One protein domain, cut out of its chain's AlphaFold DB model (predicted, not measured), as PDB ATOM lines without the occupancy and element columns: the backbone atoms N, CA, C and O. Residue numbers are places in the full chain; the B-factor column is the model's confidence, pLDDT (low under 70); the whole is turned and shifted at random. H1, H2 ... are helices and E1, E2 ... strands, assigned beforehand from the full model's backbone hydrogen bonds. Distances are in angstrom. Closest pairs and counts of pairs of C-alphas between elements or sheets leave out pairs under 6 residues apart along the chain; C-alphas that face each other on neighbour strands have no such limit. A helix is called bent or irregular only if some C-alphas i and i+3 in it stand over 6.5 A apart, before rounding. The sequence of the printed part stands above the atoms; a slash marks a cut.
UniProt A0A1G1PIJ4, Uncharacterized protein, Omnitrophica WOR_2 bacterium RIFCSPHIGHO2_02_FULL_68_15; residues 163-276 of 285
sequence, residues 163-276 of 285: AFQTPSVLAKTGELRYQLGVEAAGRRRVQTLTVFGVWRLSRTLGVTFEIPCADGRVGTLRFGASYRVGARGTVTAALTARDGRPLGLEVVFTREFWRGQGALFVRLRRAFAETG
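Overview. This is residues 163 to 276 of the 285 residues of an uncharacterized protein of Omnitrophica WOR_2 bacterium RIFCSPHIGHO2_02_FULL_68_15 (UniProt A0A1G1PIJ4). One six-stranded sheet, E1 E8 E7 E6 E5 E4, curls like part of a barrel and folds back on itself at E6, while the long hairpin E2 E3 reaches away at one end of the domain. The helix H1 lies over the sheet at the opposite end, so that hairpin and helix make the longest axis. The printed part has 114 residues, with eight named strands followed by one named helix, and is mostly strand; the six-stranded sheet is mixed and the hairpin antiparallel. It is elongated, 57 by 32 by 27 A, and only just loose, close to compact, with a radius of gyration of the C-alphas of 16.1 A.

Arrangement. E1, residues 168 to 170, is an edge strand and the parallel neighbour of E8, residues 246 to 253, at 28 degrees, with N 169 and O 250 2.8 A apart. E2, residues 175 to 184, and E3, residues 187 to 196, form an antiparallel hairpin at 158 degrees, with N 180 and O 191 2.9 A apart. Residues 163 to 164 pair antiparallel with residues 178 to 179 of E2, which bends by 65 degrees at residue 181. E3 runs on into E4, residues 198 to 201, at 60 degrees. E4 opens a meander, each strand the antiparallel neighbour of the one before, of E4, E5, E6, E7 and E8, where E5 is residues 207 to 212, E6 residues 218 to 229 and E7 residues 235 to 240. Within hydrogen-bond range are N 200 and O 208 at 2.8 A, N 209 and O 221 at 2.9 A, N 228 and O 236 at 2.8 A, and N 237 and O 251 at 2.8 A. E6 bends by 72 degrees at residue 226, and pairs with E5 over residues 218 to 223 and with E7 over 224 to 229. This is a folded sheet, bent back into two leaves: E1 E8 E7 face E5 E4, with E6 as the hinge. H1, residues 262 to 274, is on the sheet over E6, at a height of 9.9 A; the closest C-alphas of H1 and E6, Arg 269 and Val 229, are 7.8 A apart. Every O i to N i+4 pair in H1 is within hydrogen-bond range.

Along the chain. C-alpha 168 begins E1 at (148.272, 116.821, 128.974). E2 is 24.9 A long, E3 27.1 A and E6, the longest by residues, 29.6 A. H1 is 18.3 A long and ends with C-alpha 274 at (145.073, 127.448, 104.551).

Size, cuts and confidence. The C-alphas farthest apart, Ala 185 and Glu 274, are 57.4 A apart. The printed part has no cut and no long link. The mean pLDDT of the printed part is 84.7; residues 262 and 272 to 276 are under 70.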
ATOM      1  N   ALA A 163     146.551 103.266 131.818       89.25
ATOM      2  CA  ALA A 163     146.206 104.500 131.130       89.25
ATOM      3  C   ALA A 163     147.298 105.546 131.355       89.25
ATOM      4  O   ALA A 163     148.002 105.522 132.365       89.25
ATOM      5  N   PHE A 164     147.433 106.490 130.427       88.00
ATOM      6  CA  PHE A 164     148.277 107.657 130.661       88.00
ATOM      7  C   PHE A 164     147.711 108.468 131.830       88.00
ATOM      8  O   PHE A 164     146.510 108.721 131.883       88.00
ATOM      9  N   GLN A 165     148.569 108.823 132.788       85.00
ATOM     10  CA  GLN A 165     148.129 109.438 134.045       85.00
ATOM     11  C   GLN A 165     147.636 110.872 133.835       85.00
ATOM     12  O   GLN A 165     146.645 111.285 134.431       85.00
ATOM     13  N   THR A 166     148.347 111.642 133.015       78.81
ATOM     14  CA  THR A 166     148.018 113.038 132.731       78.81
ATOM     15  C   THR A 166     147.516 113.160 131.299       78.81
ATOM     16  O   THR A 166     148.237 112.759 130.384       78.81
ATOM     17  N   PRO A 167     146.330 113.753 131.072       79.62
ATOM     18  CA  PRO A 167     145.809 113.948 129.725       79.62
ATOM     19  C   PRO A 167     146.605 114.991 128.940       79.62
ATOM     20  O   PRO A 167     146.487 115.039 127.727       79.62
ATOM     21  N   SER A 168     147.425 115.812 129.605       84.12
ATOM     22  CA  SER A 168     148.272 116.821 128.974       84.12
ATOM     23  C   SER A 168     149.684 116.782 129.555       84.12
ATOM     24  O   SER A 168     149.855 116.695 130.773       84.12
ATOM     25  N   VAL A 169     150.691 116.829 128.686       86.62
ATOM     26  CA  VAL A 169     152.116 116.819 129.031       86.62
ATOM     27  C   VAL A 169     152.810 117.971 128.310       86.62
ATOM     28  O   VAL A 169     152.654 118.161 127.105       86.62
ATOM     29  N   LEU A 170     153.615 118.750 129.035       84.06
ATOM     30  CA  LEU A 170     154.475 119.756 128.413       84.06
ATOM     31  C   LEU A 170     155.641 119.049 127.721       84.06
ATOM     32  O   LEU A 170     156.388 118.331 128.382       84.06
ATOM     33  N   ALA A 171     155.865 119.304 126.431       77.81
ATOM     34  CA  ALA A 171     156.919 118.634 125.657       77.81
ATOM     35  C   ALA A 171     158.320 118.740 126.302       77.81
ATOM     36  O   ALA A 171     159.142 117.838 126.170       77.81
ATOM     37  N   LYS A 172     158.582 119.818 127.052       80.56
ATOM     38  CA  LYS A 172     159.852 120.053 127.759       80.56
ATOM     39  C   LYS A 172     160.069 119.146 128.979       80.56
ATOM     40  O   LYS A 172     161.211 118.943 129.365       80.56
ATOM     41  N   THR A 173     159.008 118.611 129.589       82.44
ATOM     42  CA  THR A 173     159.144 117.772 130.800       82.44
ATOM     43  C   THR A 173     159.872 116.459 130.535       82.44
ATOM     44  O   THR A 173     160.438 115.902 131.463       82.44
ATOM     45  N   GLY A 174     159.903 115.986 129.282       87.06
ATOM     46  CA  GLY A 174     160.663 114.788 128.916       87.06
ATOM     47  C   GLY A 174     160.163 113.506 129.586       87.06
ATOM     48  O   GLY A 174     160.903 112.538 129.712       87.06
ATOM     49  N   GLU A 175     158.908 113.489 130.030       91.44
ATOM     50  CA  GLU A 175     158.319 112.361 130.744       91.44
ATOM     51  C   GLU A 175     157.057 111.861 130.046       91.44
ATOM     52  O   GLU A 175     156.273 112.629 129.485       91.44
ATOM     53  N   LEU A 176     156.837 110.554 130.153       91.19
ATOM     54  CA  LEU A 176     155.596 109.881 129.813       91.19
ATOM     55  C   LEU A 176     155.157 109.048 131.021       91.19
ATOM     56  O   LEU A 176     155.814 108.073 131.382       91.19
ATOM     57  N   ARG A 177     154.046 109.435 131.653       92.31
ATOM     58  CA  ARG A 177     153.525 108.777 132.862       92.31
ATOM     59  C   ARG A 177     152.363 107.853 132.524       92.31
ATOM     60  O   ARG A 177     151.350 108.293 131.979       92.31
ATOM     61  N   TYR A 178     152.491 106.582 132.882       91.56
ATOM     62  CA  TYR A 178     151.512 105.536 132.613       91.56
ATOM     63  C   TYR A 178     151.134 104.814 133.906       91.56
ATOM     64  O   TYR A 178     151.966 104.173 134.545       91.56
ATOM     65  N   GLN A 179     149.877 104.933 134.311       92.69
ATOM     66  CA  GLN A 179     149.346 104.355 135.536       92.69
ATOM     67  C   GLN A 179     148.745 102.979 135.253       92.69
ATOM     68  O   GLN A 179     147.929 102.816 134.344       92.69
ATOM     69  N   LEU A 180     149.113 101.981 136.052       93.06
ATOM     70  CA  LEU A 180     148.592 100.624 135.926       93.06
ATOM     71  C   LEU A 180     148.412  99.940 137.282       93.06
ATOM     72  O   LEU A 180     149.112 100.223 138.252       93.06
ATOM     73  N   GLY A 181     147.458  99.012 137.351       92.56
ATOM     74  CA  GLY A 181     147.298  98.137 138.510       92.56
ATOM     75  C   GLY A 181     148.261  96.957 138.422       92.56
ATOM     76  O   GLY A 181     148.197  96.205 137.453       92.56
ATOM     77  N   VAL A 182     149.121  96.778 139.421       91.25
ATOM     78  CA  VAL A 182     150.063  95.653 139.533       91.25
ATOM     79  C   VAL A 182     149.674  94.795 140.726       91.25
ATOM     80  O   VAL A 182     149.375  95.318 141.801       91.25
ATOM     81  N   GLU A 183     149.703  93.477 140.561       90.69
ATOM     82  CA  GLU A 183     149.695  92.546 141.688       90.69
ATOM     83  C   GLU A 183     151.121  92.062 141.977       90.69
ATOM     84  O   GLU A 183     151.763  91.478 141.112       90.69
ATOM     85  N   ALA A 184     151.607  92.274 143.197       86.44
ATOM     86  CA  ALA A 184     152.890  91.754 143.665       86.44
ATOM     87  C   ALA A 184     152.706  91.169 145.069       86.44
ATOM     88  O   ALA A 184     152.012  91.753 145.899       86.44
ATOM     89  N   ALA A 185     153.282  89.992 145.323       82.88
ATOM     90  CA  ALA A 185     153.136  89.253 146.581       82.88
ATOM     91  C   ALA A 185     151.667  89.091 147.041       82.88
ATOM     92  O   ALA A 185     151.353  89.180 148.224       82.88
ATOM     93  N   GLY A 186     150.743  88.901 146.091       82.31
ATOM     94  CA  GLY A 186     149.306  88.768 146.367       82.31
ATOM     95  C   GLY A 186     148.590  90.075 146.733       82.31
ATOM     96  O   GLY A 186     147.390  90.053 146.989       82.31
ATOM     97  N   ARG A 187     149.286  91.217 146.728       87.31
ATOM     98  CA  ARG A 187     148.707  92.539 146.989       87.31
ATOM     99  C   ARG A 187     148.558  93.313 145.689       87.31
ATOM    100  O   ARG A 187     149.505  93.435 144.912       87.31
ATOM    101  N   ARG A 188     147.366  93.867 145.463       89.81
ATOM    102  CA  ARG A 188     147.097  94.763 144.337       89.81
ATOM    103  C   ARG A 188     147.448  96.193 144.735       89.81
ATOM    104  O   ARG A 188     146.995  96.671 145.769       89.81
ATOM    105  N   ARG A 189     148.218  96.879 143.897       92.06
ATOM    106  CA  ARG A 189     148.550  98.299 144.057       92.06
ATOM    107  C   ARG A 189     148.485  99.018 142.722       92.06
ATOM    108  O   ARG A 189     148.662  98.408 141.670       92.06
ATOM    109  N   VAL A 190     148.248 100.320 142.766       92.56
ATOM    110  CA  VAL A 190     148.394 101.179 141.593       92.56
ATOM    111  C   VAL A 190     149.841 101.659 141.537       92.56
ATOM    112  O   VAL A 190     150.391 102.089 142.547       92.56
ATOM    113  N   GLN A 191     150.465 101.542 140.371       92.19
ATOM    114  CA  GLN A 191     151.847 101.933 140.121       92.19
ATOM    115  C   GLN A 191     151.888 102.860 138.906       92.19
ATOM    116  O   GLN A 191     151.243 102.589 137.893       92.19
ATOM    117  N   THR A 192     152.656 103.942 139.004       92.88
ATOM    118  CA  THR A 192     152.962 104.815 137.868       92.88
ATOM    119  C   THR A 192     154.311 104.414 137.288       92.88
ATOM    120  O   THR A 192     155.316 104.395 137.996       92.88
ATOM    121  N   LEU A 193     154.336 104.104 135.997       92.62
ATOM    122  CA  LEU A 193     155.556 104.028 135.206       92.62
ATOM    123  C   LEU A 193     155.843 105.400 134.625       92.62
ATOM    124  O   LEU A 193     155.054 105.908 133.830       92.62
ATOM    125  N   THR A 194     156.974 105.977 135.004       93.00
ATOM    126  CA  THR A 194     157.488 107.197 134.388       93.00
ATOM    127  C   THR A 194     158.597 106.805 133.432       93.00
ATOM    128  O   THR A 194     159.661 106.373 133.870       93.00
ATOM    129  N   VAL A 195     158.327 106.926 132.135       93.00
ATOM    130  CA  VAL A 195     159.322 106.719 131.086       93.00
ATOM    131  C   VAL A 195     159.923 108.070 130.726       93.00
ATOM    132  O   VAL A 195     159.194 108.995 130.364       93.00
ATOM    133  N   PHE A 196     161.241 108.183 130.830       93.38
ATOM    134  CA  PHE A 196     161.966 109.412 130.513       93.38
ATOM    135  C   PHE A 196     162.454 109.407 129.065       93.38
ATOM    136  O   PHE A 196     162.852 108.368 128.536       93.38
ATOM    137  N   GLY A 197     162.433 110.572 128.426       93.19
ATOM    138  CA  GLY A 197     162.749 110.709 127.014       93.19
ATOM    139  C   GLY A 197     162.627 112.136 126.491       93.19
ATOM    140  O   GLY A 197     162.539 113.103 127.246       93.19
ATOM    141  N   VAL A 198     162.628 112.273 125.170       93.38
ATOM    142  CA  VAL A 198     162.565 113.564 124.479       93.38
ATOM    143  C   VAL A 198     161.409 113.564 123.494       93.38
ATOM    144  O   VAL A 198     161.342 112.740 122.582       93.38
ATOM    145  N   TRP A 199     160.507 114.530 123.651       92.69
ATOM    146  CA  TRP A 199     159.472 114.798 122.661       92.69
ATOM    147  C   TRP A 199     160.083 115.489 121.443       92.69
ATOM    148  O   TRP A 199     160.774 116.500 121.568       92.69
ATOM    149  N   ARG A 200     159.795 114.971 120.251       91.31
ATOM    150  CA  ARG A 200     160.148 115.599 118.979       91.31
ATOM    151  C   ARG A 200     158.920 115.752 118.101       91.31
ATOM    152  O   ARG A 200     157.980 114.960 118.155       91.31
ATOM    153  N   LEU A 201     158.962 116.786 117.275       88.94
ATOM    154  CA  LEU A 201     157.980 117.044 116.239       88.94
ATOM    155  C   LEU A 201     158.706 117.029 114.896       88.94
ATOM    156  O   LEU A 201     159.639 117.801 114.676       88.94
ATOM    157  N   SER A 202     158.317 116.114 114.014       85.00
ATOM    158  CA  SER A 202     158.933 115.998 112.696       85.00
ATOM    159  C   SER A 202     158.476 117.127 111.771       85.00
ATOM    160  O   SER A 202     157.455 117.782 111.992       85.00
ATOM    161  N   ARG A 203     159.194 117.310 110.655       79.44
ATOM    162  CA  ARG A 203     158.761 118.226 109.590       79.44
ATOM    163  C   ARG A 203     157.383 117.855 109.063       79.44
ATOM    164  O   ARG A 203     156.605 118.754 108.808       79.44
ATOM    165  N   THR A 204     157.061 116.567 108.951       79.31
ATOM    166  CA  THR A 204     155.740 116.069 108.534       79.31
ATOM    167  C   THR A 204     154.669 116.180 109.618       79.31
ATOM    168  O   THR A 204     153.573 115.674 109.417       79.31
ATOM    169  N   LEU A 205     154.965 116.857 110.737       80.19
ATOM    170  CA  LEU A 205     154.064 117.005 111.876       80.19
ATOM    171  C   LEU A 205     153.656 115.641 112.462       80.19
ATOM    172  O   LEU A 205     152.508 115.407 112.816       80.19
ATOM    173  N   GLY A 206     154.609 114.714 112.531       86.19
ATOM    174  CA  GLY A 206     154.506 113.516 113.356       86.19
ATOM    175  C   GLY A 206     155.096 113.799 114.732       86.19
ATOM    176  O   GLY A 206     156.140 114.447 114.830       86.19
ATOM    177  N   VAL A 207     154.451 113.315 115.795       91.69
ATOM    178  CA  VAL A 207     154.980 113.430 117.159       91.69
ATOM    179  C   VAL A 207     155.722 112.147 117.503       91.69
ATOM    180  O   VAL A 207     155.198 111.046 117.333       91.69
ATOM    181  N   THR A 208     156.939 112.273 118.015       93.19
ATOM    182  CA  THR A 208     157.705 111.131 118.512       93.19
ATOM    183  C   THR A 208     158.192 111.373 119.929       93.19
ATOM    184  O   THR A 208     158.451 112.508 120.322       93.19
ATOM    185  N   PHE A 209     158.321 110.298 120.699       94.06
ATOM    186  CA  PHE A 209     158.960 110.308 122.009       94.06
ATOM    187  C   PHE A 209     160.143 109.347 121.979       94.06
ATOM    188  O   PHE A 209     159.969 108.143 121.783       94.06
ATOM    189  N   GLU A 210     161.342 109.900 122.094       94.25
ATOM    190  CA  GLU A 210     162.601 109.165 122.029       94.25
ATOM    191  C   GLU A 210     163.062 108.783 123.430       94.25
ATOM    192  O   GLU A 210     163.173 109.641 124.300       94.25
ATOM    193  N   ILE A 211     163.331 107.501 123.642       93.75
ATOM    194  CA  ILE A 211     163.628 106.906 124.941       93.75
ATOM    195  C   ILE A 211     165.022 106.278 124.861       93.75
ATOM    196  O   ILE A 211     165.233 105.402 124.019       93.75
ATOM    197  N   PRO A 212     165.976 106.668 125.718       90.31
ATOM    198  CA  PRO A 212     167.254 105.974 125.797       90.31
ATOM    199  C   PRO A 212     167.041 104.554 126.341       90.31
ATOM    200  O   PRO A 212     166.416 104.370 127.387       90.31
ATOM    201  N   CYS A 213     167.547 103.549 125.631       84.56
ATOM    202  CA  CYS A 213     167.492 102.149 126.039       84.56
ATOM    203  C   CYS A 213     168.807 101.715 126.700       84.56
ATOM    204  O   CYS A 213     169.869 102.302 126.488       84.56
ATOM    205  N   ALA A 214     168.745 100.651 127.504       77.69
ATOM    206  CA  ALA A 214     169.891 100.173 128.279       77.69
ATOM    207  C   ALA A 214     171.085  99.692 127.438       77.69
ATOM    208  O   ALA A 214     172.210  99.697 127.937       77.69
ATOM    209  N   ASP A 215     170.842  99.308 126.186       79.94
ATOM    210  CA  ASP A 215     171.846  98.890 125.203       79.94
ATOM    211  C   ASP A 215     172.447 100.063 124.404       79.94
ATOM    212  O   ASP A 215     173.172  99.849 123.436       79.94
ATOM    213  N   GLY A 216     172.138 101.305 124.787       82.62
ATOM    214  CA  GLY A 216     172.609 102.515 124.114       82.62
ATOM    215  C   GLY A 216     171.815 102.887 122.861       82.62
ATOM    216  O   GLY A 216     172.043 103.958 122.300       82.62
ATOM    217  N   ARG A 217     170.855 102.060 122.423       86.38
ATOM    218  CA  ARG A 217     169.942 102.431 121.336       86.38
ATOM    219  C   ARG A 217     168.919 103.453 121.824       86.38
ATOM    220  O   ARG A 217     168.646 103.583 123.016       86.38
ATOM    221  N   VAL A 218     168.308 104.161 120.879       87.81
ATOM    222  CA  VAL A 218     167.191 105.071 121.146       87.81
ATOM    223  C   VAL A 218     165.901 104.412 120.668       87.81
ATOM    224  O   VAL A 218     165.650 104.291 119.467       87.81
ATOM    225  N   GLY A 219     165.075 103.975 121.615       88.19
ATOM    226  CA  GLY A 219     163.705 103.550 121.346       88.19
ATOM    227  C   GLY A 219     162.860 104.748 120.922       88.19
ATOM    228  O   GLY A 219     163.048 105.854 121.416       88.19
ATOM    229  N   THR A 220     161.929 104.563 119.989       91.25
ATOM    230  CA  THR A 220     161.067 105.655 119.515       91.25
ATOM    231  C   THR A 220     159.606 105.240 119.571       91.25
ATOM    232  O   THR A 220     159.186 104.328 118.859       91.25
ATOM    233  N   LEU A 221     158.809 105.963 120.356       91.56
ATOM    234  CA  LEU A 221     157.355 105.908 120.272       91.56
ATOM    235  C   LEU A 221     156.894 106.892 119.203       91.56
ATOM    236  O   LEU A 221     157.278 108.061 119.229       91.56
ATOM    237  N   ARG A 222     156.078 106.424 118.261       90.38
ATOM    238  CA  ARG A 222     155.518 107.258 117.194       90.38
ATOM    239  C   ARG A 222     154.028 107.438 117.401       90.38
ATOM    240  O   ARG A 222     153.305 106.469 117.631       90.38
ATOM    241  N   PHE A 223     153.596 108.678 117.259       89.81
ATOM    242  CA  PHE A 223     152.218 109.103 117.381       89.81
ATOM    243  C   PHE A 223     151.901 109.984 116.178       89.81
ATOM    244  O   PHE A 223     152.703 110.840 115.798       89.81
ATOM    245  N   GLY A 224     150.719 109.842 115.600       89.19
ATOM    246  CA  GLY A 224     150.138 110.987 114.911       89.19
ATOM    247  C   GLY A 224     149.320 111.809 115.872       89.19
ATOM    248  O   GLY A 224     149.099 111.442 117.032       89.19
ATOM    249  N   ALA A 225     148.869 112.943 115.370       91.12
ATOM    250  CA  ALA A 225     148.212 113.925 116.192       91.12
ATOM    251  C   ALA A 225     147.195 114.734 115.397       91.12
ATOM    252  O   ALA A 225     147.303 114.922 114.182       91.12
ATOM    253  N   SER A 226     146.209 115.233 116.132       89.69
ATOM    254  CA  SER A 226     145.423 116.389 115.725       89.69
ATOM    255  C   SER A 226     145.924 117.612 116.475       89.69
ATOM    256  O   SER A 226     146.084 117.564 117.697       89.69
ATOM    257  N   TYR A 227     146.158 118.699 115.754       89.25
ATOM    258  CA  TYR A 227     146.777 119.890 116.319       89.25
ATOM    259  C   TYR A 227     145.748 120.999 116.561       89.25
ATOM    260  O   TYR A 227     144.834 121.199 115.762       89.25
ATOM    261  N   ARG A 228     145.953 121.762 117.635       88.50
ATOM    262  CA  ARG A 228     145.265 123.023 117.937       88.50
ATOM    263  C   ARG A 228     146.298 124.095 118.265       88.50
ATOM    264  O   ARG A 228     147.243 123.830 119.009       88.50
ATOM    265  N   VAL A 229     146.126 125.296 117.718       84.38
ATOM    266  CA  VAL A 229     146.963 126.453 118.066       84.38
ATOM    267  C   VAL A 229     146.252 127.238 119.155       84.38
ATOM    268  O   VAL A 229     145.124 127.683 118.970       84.38
ATOM    269  N   GLY A 230     146.906 127.377 120.301       81.69
ATOM    270  CA  GLY A 230     146.422 128.186 121.408       81.69
ATOM    271  C   GLY A 230     146.963 129.612 121.360       81.69
ATOM    272  O   GLY A 230     147.805 129.983 120.534       81.69
ATOM    273  N   ALA A 231     146.519 130.421 122.319       77.81
ATOM    274  CA  ALA A 231     147.067 131.752 122.535       77.81
ATOM    275  C   ALA A 231     148.582 131.699 122.833       77.81
ATOM    276  O   ALA A 231     149.132 130.682 123.271       77.81
ATOM    277  N   ARG A 232     149.270 132.827 122.603       79.94
ATOM    278  CA  ARG A 232     150.704 133.014 122.906       79.94
ATOM    279  C   ARG A 232     151.650 132.035 122.183       79.94
ATOM    280  O   ARG A 232     152.757 131.782 122.654       79.94
ATOM    281  N   GLY A 233     151.237 131.506 121.028       77.75
ATOM    282  CA  GLY A 233     152.071 130.629 120.196       77.75
ATOM    283  C   GLY A 233     152.262 129.224 120.771       77.75
ATOM    284  O   GLY A 233     153.277 128.582 120.500       77.75
ATOM    285  N   THR A 234     151.312 128.762 121.584       86.44
ATOM    286  CA  THR A 234     151.258 127.373 122.046       86.44
ATOM    287  C   THR A 234     150.618 126.488 120.985       86.44
ATOM    288  O   THR A 234     149.705 126.908 120.273       86.44
ATOM    289  N   VAL A 235     151.106 125.259 120.858       89.00
ATOM    290  CA  VAL A 235     150.546 124.254 119.952       89.00
ATOM    291  C   VAL A 235     150.282 122.999 120.758       89.00
ATOM    292  O   VAL A 235     151.208 122.417 121.321       89.00
ATOM    293  N   THR A 236     149.030 122.572 120.797       91.69
ATOM    294  CA  THR A 236     148.610 121.347 121.472       91.69
ATOM    295  C   THR A 236     148.403 120.256 120.436       91.69
ATOM    296  O   THR A 236     147.623 120.423 119.500       91.69
ATOM    297  N   ALA A 237     149.096 119.136 120.600       92.56
ATOM    298  CA  ALA A 237     148.966 117.948 119.773       92.56
ATOM    299  C   ALA A 237     148.219 116.866 120.556       92.56
ATOM    300  O   ALA A 237     148.789 116.249 121.452       92.56
ATOM    301  N   ALA A 238     146.953 116.625 120.223       92.62
ATOM    302  CA  ALA A 238     146.206 115.498 120.769       92.62
ATOM    303  C   ALA A 238     146.624 114.218 120.040       92.62
ATOM    304  O   ALA A 238     146.407 114.077 118.835       92.62
ATOM    305  N   LEU A 239     147.273 113.311 120.768       91.50
ATOM    306  CA  LEU A 239     147.919 112.132 120.213       91.50
ATOM    307  C   LEU A 239     146.899 111.054 119.851       91.50
ATOM    308  O   LEU A 239     145.880 110.859 120.518       91.50
ATOM    309  N   THR A 240     147.217 110.303 118.807       88.31
ATOM    310  CA  THR A 240     146.415 109.188 118.300       88.31
ATOM    311  C   THR A 240     147.283 107.930 118.165       88.31
ATOM    312  O   THR A 240     148.512 108.008 118.115       88.31
ATOM    313  N   ALA A 241     146.649 106.757 118.143       84.44
ATOM    314  CA  ALA A 241     147.252 105.471 117.793       84.44
ATOM    315  C   ALA A 241     147.253 105.258 116.271       84.44
ATOM    316  O   ALA A 241     146.572 105.983 115.556       84.44
ATOM    317  N   ARG A 242     147.975 104.241 115.772       80.56
ATOM    318  CA  ARG A 242     148.165 103.976 114.323       80.56
ATOM    319  C   ARG A 242     146.885 103.819 113.517       80.56
ATOM    320  O   ARG A 242     146.857 104.154 112.342       80.56
ATOM    321  N   ASP A 243     145.822 103.369 114.157       82.38
ATOM    322  CA  ASP A 243     144.483 103.272 113.581       82.38
ATOM    323  C   ASP A 243     143.701 104.607 113.612       82.38
ATOM    324  O   ASP A 243     142.514 104.660 113.300       82.38
ATOM    325  N   GLY A 244     144.347 105.699 114.017       83.44
ATOM    326  CA  GLY A 244     143.779 107.031 114.166       83.44
ATOM    327  C   GLY A 244     142.936 107.231 115.426       83.44
ATOM    328  O   GLY A 244     142.391 108.326 115.588       83.44
ATOM    329  N   ARG A 245     142.792 106.237 116.313       86.50
ATOM    330  CA  ARG A 245     142.015 106.397 117.553       86.50
ATOM    331  C   ARG A 245     142.736 107.359 118.503       86.50
ATOM    332  O   ARG A 245     143.954 107.251 118.633       86.50
ATOM    333  N   PRO A 246     142.032 108.265 119.208       88.44
ATOM    334  CA  PRO A 246     142.668 109.165 120.179       88.44
ATOM    335  C   PRO A 246     143.390 108.353 121.250       88.44
ATOM    336  O   PRO A 246     142.967 107.238 121.508       88.44
ATOM    337  N   LEU A 247     144.454 108.854 121.872       87.19
ATOM    338  CA  LEU A 247     145.093 108.199 123.025       87.19
ATOM    339  C   LEU A 247     144.595 108.738 124.367       87.19
ATOM    340  O   LEU A 247     144.846 108.112 125.392       87.19
ATOM    341  N   GLY A 248     143.879 109.868 124.354       87.12
ATOM    342  CA  GLY A 248     143.546 110.618 125.569       87.12
ATOM    343  C   GLY A 248     144.761 111.326 126.178       87.12
ATOM    344  O   GLY A 248     144.750 111.632 127.362       87.12
ATOM    345  N   LEU A 249     145.808 111.541 125.376       89.75
ATOM    346  CA  LEU A 249     147.044 112.209 125.756       89.75
ATOM    347  C   LEU A 249     147.301 113.360 124.786       89.75
ATOM    348  O   LEU A 249     147.227 113.180 123.570       89.75
ATOM    349  N   GLU A 250     147.629 114.521 125.323       92.44
ATOM    350  CA  GLU A 250     147.978 115.728 124.596       92.44
ATOM    351  C   GLU A 250     149.401 116.149 124.942       92.44
ATOM    352  O   GLU A 250     149.829 116.071 126.094       92.44
ATOM    353  N   VAL A 251     150.129 116.636 123.943       92.38
ATOM    354  CA  VAL A 251     151.460 117.212 124.125       92.38
ATOM    355  C   VAL A 251     151.404 118.685 123.777       92.38
ATOM    356  O   VAL A 251     150.993 119.059 122.679       92.38
ATOM    357  N   VAL A 252     151.820 119.525 124.717       92.38
ATOM    358  CA  VAL A 252     151.816 120.978 124.557       92.38
ATOM    359  C   VAL A 252     153.229 121.454 124.230       92.38
ATOM    360  O   VAL A 252     154.155 121.331 125.037       92.38
ATOM    361  N   PHE A 253     153.381 122.029 123.039       89.94
ATOM    362  CA  PHE A 253     154.600 122.656 122.541       89.94
ATOM    363  C   PHE A 253     154.524 124.172 122.761       89.94
ATOM    364  O   PHE A 253     153.701 124.869 122.162       89.94
ATOM    365  N   THR A 254     155.374 124.695 123.644       89.44
ATOM    366  CA  THR A 254     155.423 126.125 123.990       89.44
ATOM    367  C   THR A 254     156.406 126.885 123.100       89.44
ATOM    368  O   THR A 254     157.245 126.278 122.442       89.44
ATOM    369  N   ARG A 255     156.377 128.227 123.127       82.75
ATOM    370  CA  ARG A 255     157.344 129.088 122.410       82.75
ATOM    371  C   ARG A 255     158.807 128.674 122.617       82.75
ATOM    372  O   ARG A 255     159.610 128.787 121.699       82.75
ATOM    373  N   GLU A 256     159.144 128.196 123.811       83.56
ATOM    374  CA  GLU A 256     160.500 127.762 124.140       83.56
ATOM    375  C   GLU A 256     160.919 126.498 123.377       83.56
ATOM    376  O   GLU A 256     162.057 126.431 122.919       83.56
ATOM    377  N   PHE A 257     160.001 125.547 123.166       83.69
ATOM    378  CA  PHE A 257     160.252 124.348 122.355       83.69
ATOM    379  C   PHE A 257     160.667 124.707 120.922       83.69
ATOM    380  O   PHE A 257     161.486 124.032 120.308       83.69
ATOM    381  N   TRP A 258     160.127 125.809 120.400       79.06
ATOM    382  CA  TRP A 258     160.367 126.267 119.035       79.06
ATOM    383  C   TRP A 258     161.675 127.043 118.849       79.06
ATOM    384  O   TRP A 258     161.965 127.459 117.724       79.06
ATOM    385  N   ARG A 259     162.474 127.271 119.904       78.81
ATOM    386  CA  ARG A 259     163.783 127.933 119.765       78.81
ATOM    387  C   ARG A 259     164.658 127.119 118.800       78.81
ATOM    388  O   ARG A 259     164.939 125.954 119.044       78.81
ATOM    389  N   GLY A 260     165.032 127.721 117.668       71.94
ATOM    390  CA  GLY A 260     165.765 127.047 116.583       71.94
ATOM    391  C   GLY A 260     164.903 126.248 115.586       71.94
ATOM    392  O   GLY A 260     165.428 125.766 114.590       71.94
ATOM    393  N   GLN A 261     163.583 126.148 115.790       77.25
ATOM    394  CA  GLN A 261     162.635 125.447 114.903       77.25
ATOM    395  C   GLN A 261     161.538 126.368 114.334       77.25
ATOM    396  O   GLN A 261     160.451 125.915 113.970       77.25
ATOM    397  N   GLY A 262     161.811 127.674 114.226       69.00
ATOM    398  CA  GLY A 262     160.826 128.688 113.819       69.00
ATOM    399  C   GLY A 262     160.147 128.412 112.471       69.00
ATOM    400  O   GLY A 262     158.947 128.639 112.333       69.00
ATOM    401  N   ALA A 263     160.866 127.834 111.505       71.81
ATOM    402  CA  ALA A 263     160.293 127.439 110.215       71.81
ATOM    403  C   ALA A 263     159.183 126.376 110.356       71.81
ATOM    404  O   ALA A 263     158.183 126.424 109.642       71.81
ATOM    405  N   LEU A 264     159.327 125.443 111.305       74.25
ATOM    406  CA  LEU A 264     158.345 124.387 111.563       74.25
ATOM    407  C   LEU A 264     157.079 124.964 112.208       74.25
ATOM    408  O   LEU A 264     155.970 124.607 111.815       74.25
ATOM    409  N   PHE A 265     157.247 125.934 113.111       73.88
ATOM    410  CA  PHE A 265     156.143 126.697 113.694       73.88
ATOM    411  C   PHE A 265     155.377 127.516 112.643       73.88
ATOM    412  O   PHE A 265     154.148 127.466 112.596       73.88
ATOM    413  N   VAL A 266     156.083 128.241 111.766       71.75
ATOM    414  CA  VAL A 266     155.457 129.030 110.687       71.75
ATOM    415  C   VAL A 266     154.701 128.126 109.721       71.75
ATOM    416  O   VAL A 266     153.568 128.435 109.362       71.75
ATOM    417  N   ARG A 267     155.285 126.989 109.332       72.31
ATOM    418  CA  ARG A 267     154.630 126.017 108.450       72.31
ATOM    419  C   ARG A 267     153.363 125.444 109.071       72.31
ATOM    420  O   ARG A 267     152.351 125.344 108.391       72.31
ATOM    421  N   LEU A 268     153.411 125.100 110.355       75.31
ATOM    422  CA  LEU A 268     152.248 124.624 111.090       75.31
ATOM    423  C   LEU A 268     151.155 125.704 111.114       75.31
ATOM    424  O   LEU A 268     150.025 125.416 110.742       75.31
ATOM    425  N   ARG A 269     151.497 126.965 111.414       72.69
ATOM    426  CA  ARG A 269     150.551 128.095 111.329       72.69
ATOM    427  C   ARG A 269     149.968 128.307 109.929       72.69
ATOM    428  O   ARG A 269     148.779 128.583 109.836       72.69
ATOM    429  N   ARG A 270     150.768 128.187 108.865       71.12
ATOM    430  CA  ARG A 270     150.282 128.281 107.476       71.12
ATOM    431  C   ARG A 270     149.323 127.146 107.139       71.12
ATOM    432  O   ARG A 270     148.234 127.423 106.665       71.12
ATOM    433  N   ALA A 271     149.672 125.910 107.498       70.31
ATOM    434  CA  ALA A 271     148.793 124.759 107.316       70.31
ATOM    435  C   ALA A 271     147.433 124.958 108.008       70.31
ATOM    436  O   ALA A 271     146.413 124.551 107.464       70.31
ATOM    437  N   PHE A 272     147.400 125.626 109.167       68.12
ATOM    438  CA  PHE A 272     146.155 126.017 109.838       68.12
ATOM    439  C   PHE A 272     145.397 127.160 109.151       68.12
ATOM    440  O   PHE A 272     144.172 127.131 109.123       68.12
ATOM    441  N   ALA A 273     146.099 128.162 108.619       64.56
ATOM    442  CA  ALA A 273     145.479 129.290 107.923       64.56
ATOM    443  C   ALA A 273     144.870 128.877 106.571       64.56
ATOM    444  O   ALA A 273     143.803 129.357 106.208       64.56
ATOM    445  N   GLU A 274     145.521 127.960 105.853       59.91
ATOM    446  CA  GLU A 274     145.073 127.448 104.551       59.91
ATOM    447  C   GLU A 274     143.918 126.446 104.671       59.91
ATOM    448  O   GLU A 274     143.149 126.285 103.729       59.91
ATOM    449  N   THR A 275     143.761 125.785 105.823       55.66
ATOM    450  CA  THR A 275     142.691 124.796 106.023       55.66
ATOM    451  C   THR A 275     141.385 125.377 106.551       55.66
ATOM    452  O   THR A 275     140.435 124.614 106.627       55.66
ATOM    453  N   GLY A 276     141.292 126.677 106.867       44.03
ATOM    454  CA  GLY A 276     140.018 127.396 107.057       44.03
ATOM    455  C   GLY A 276     138.993 126.769 108.015       44.03
ATOM    456  O   GLY A 276     137.803 127.031 107.883       44.03
TER     457      GLY A 276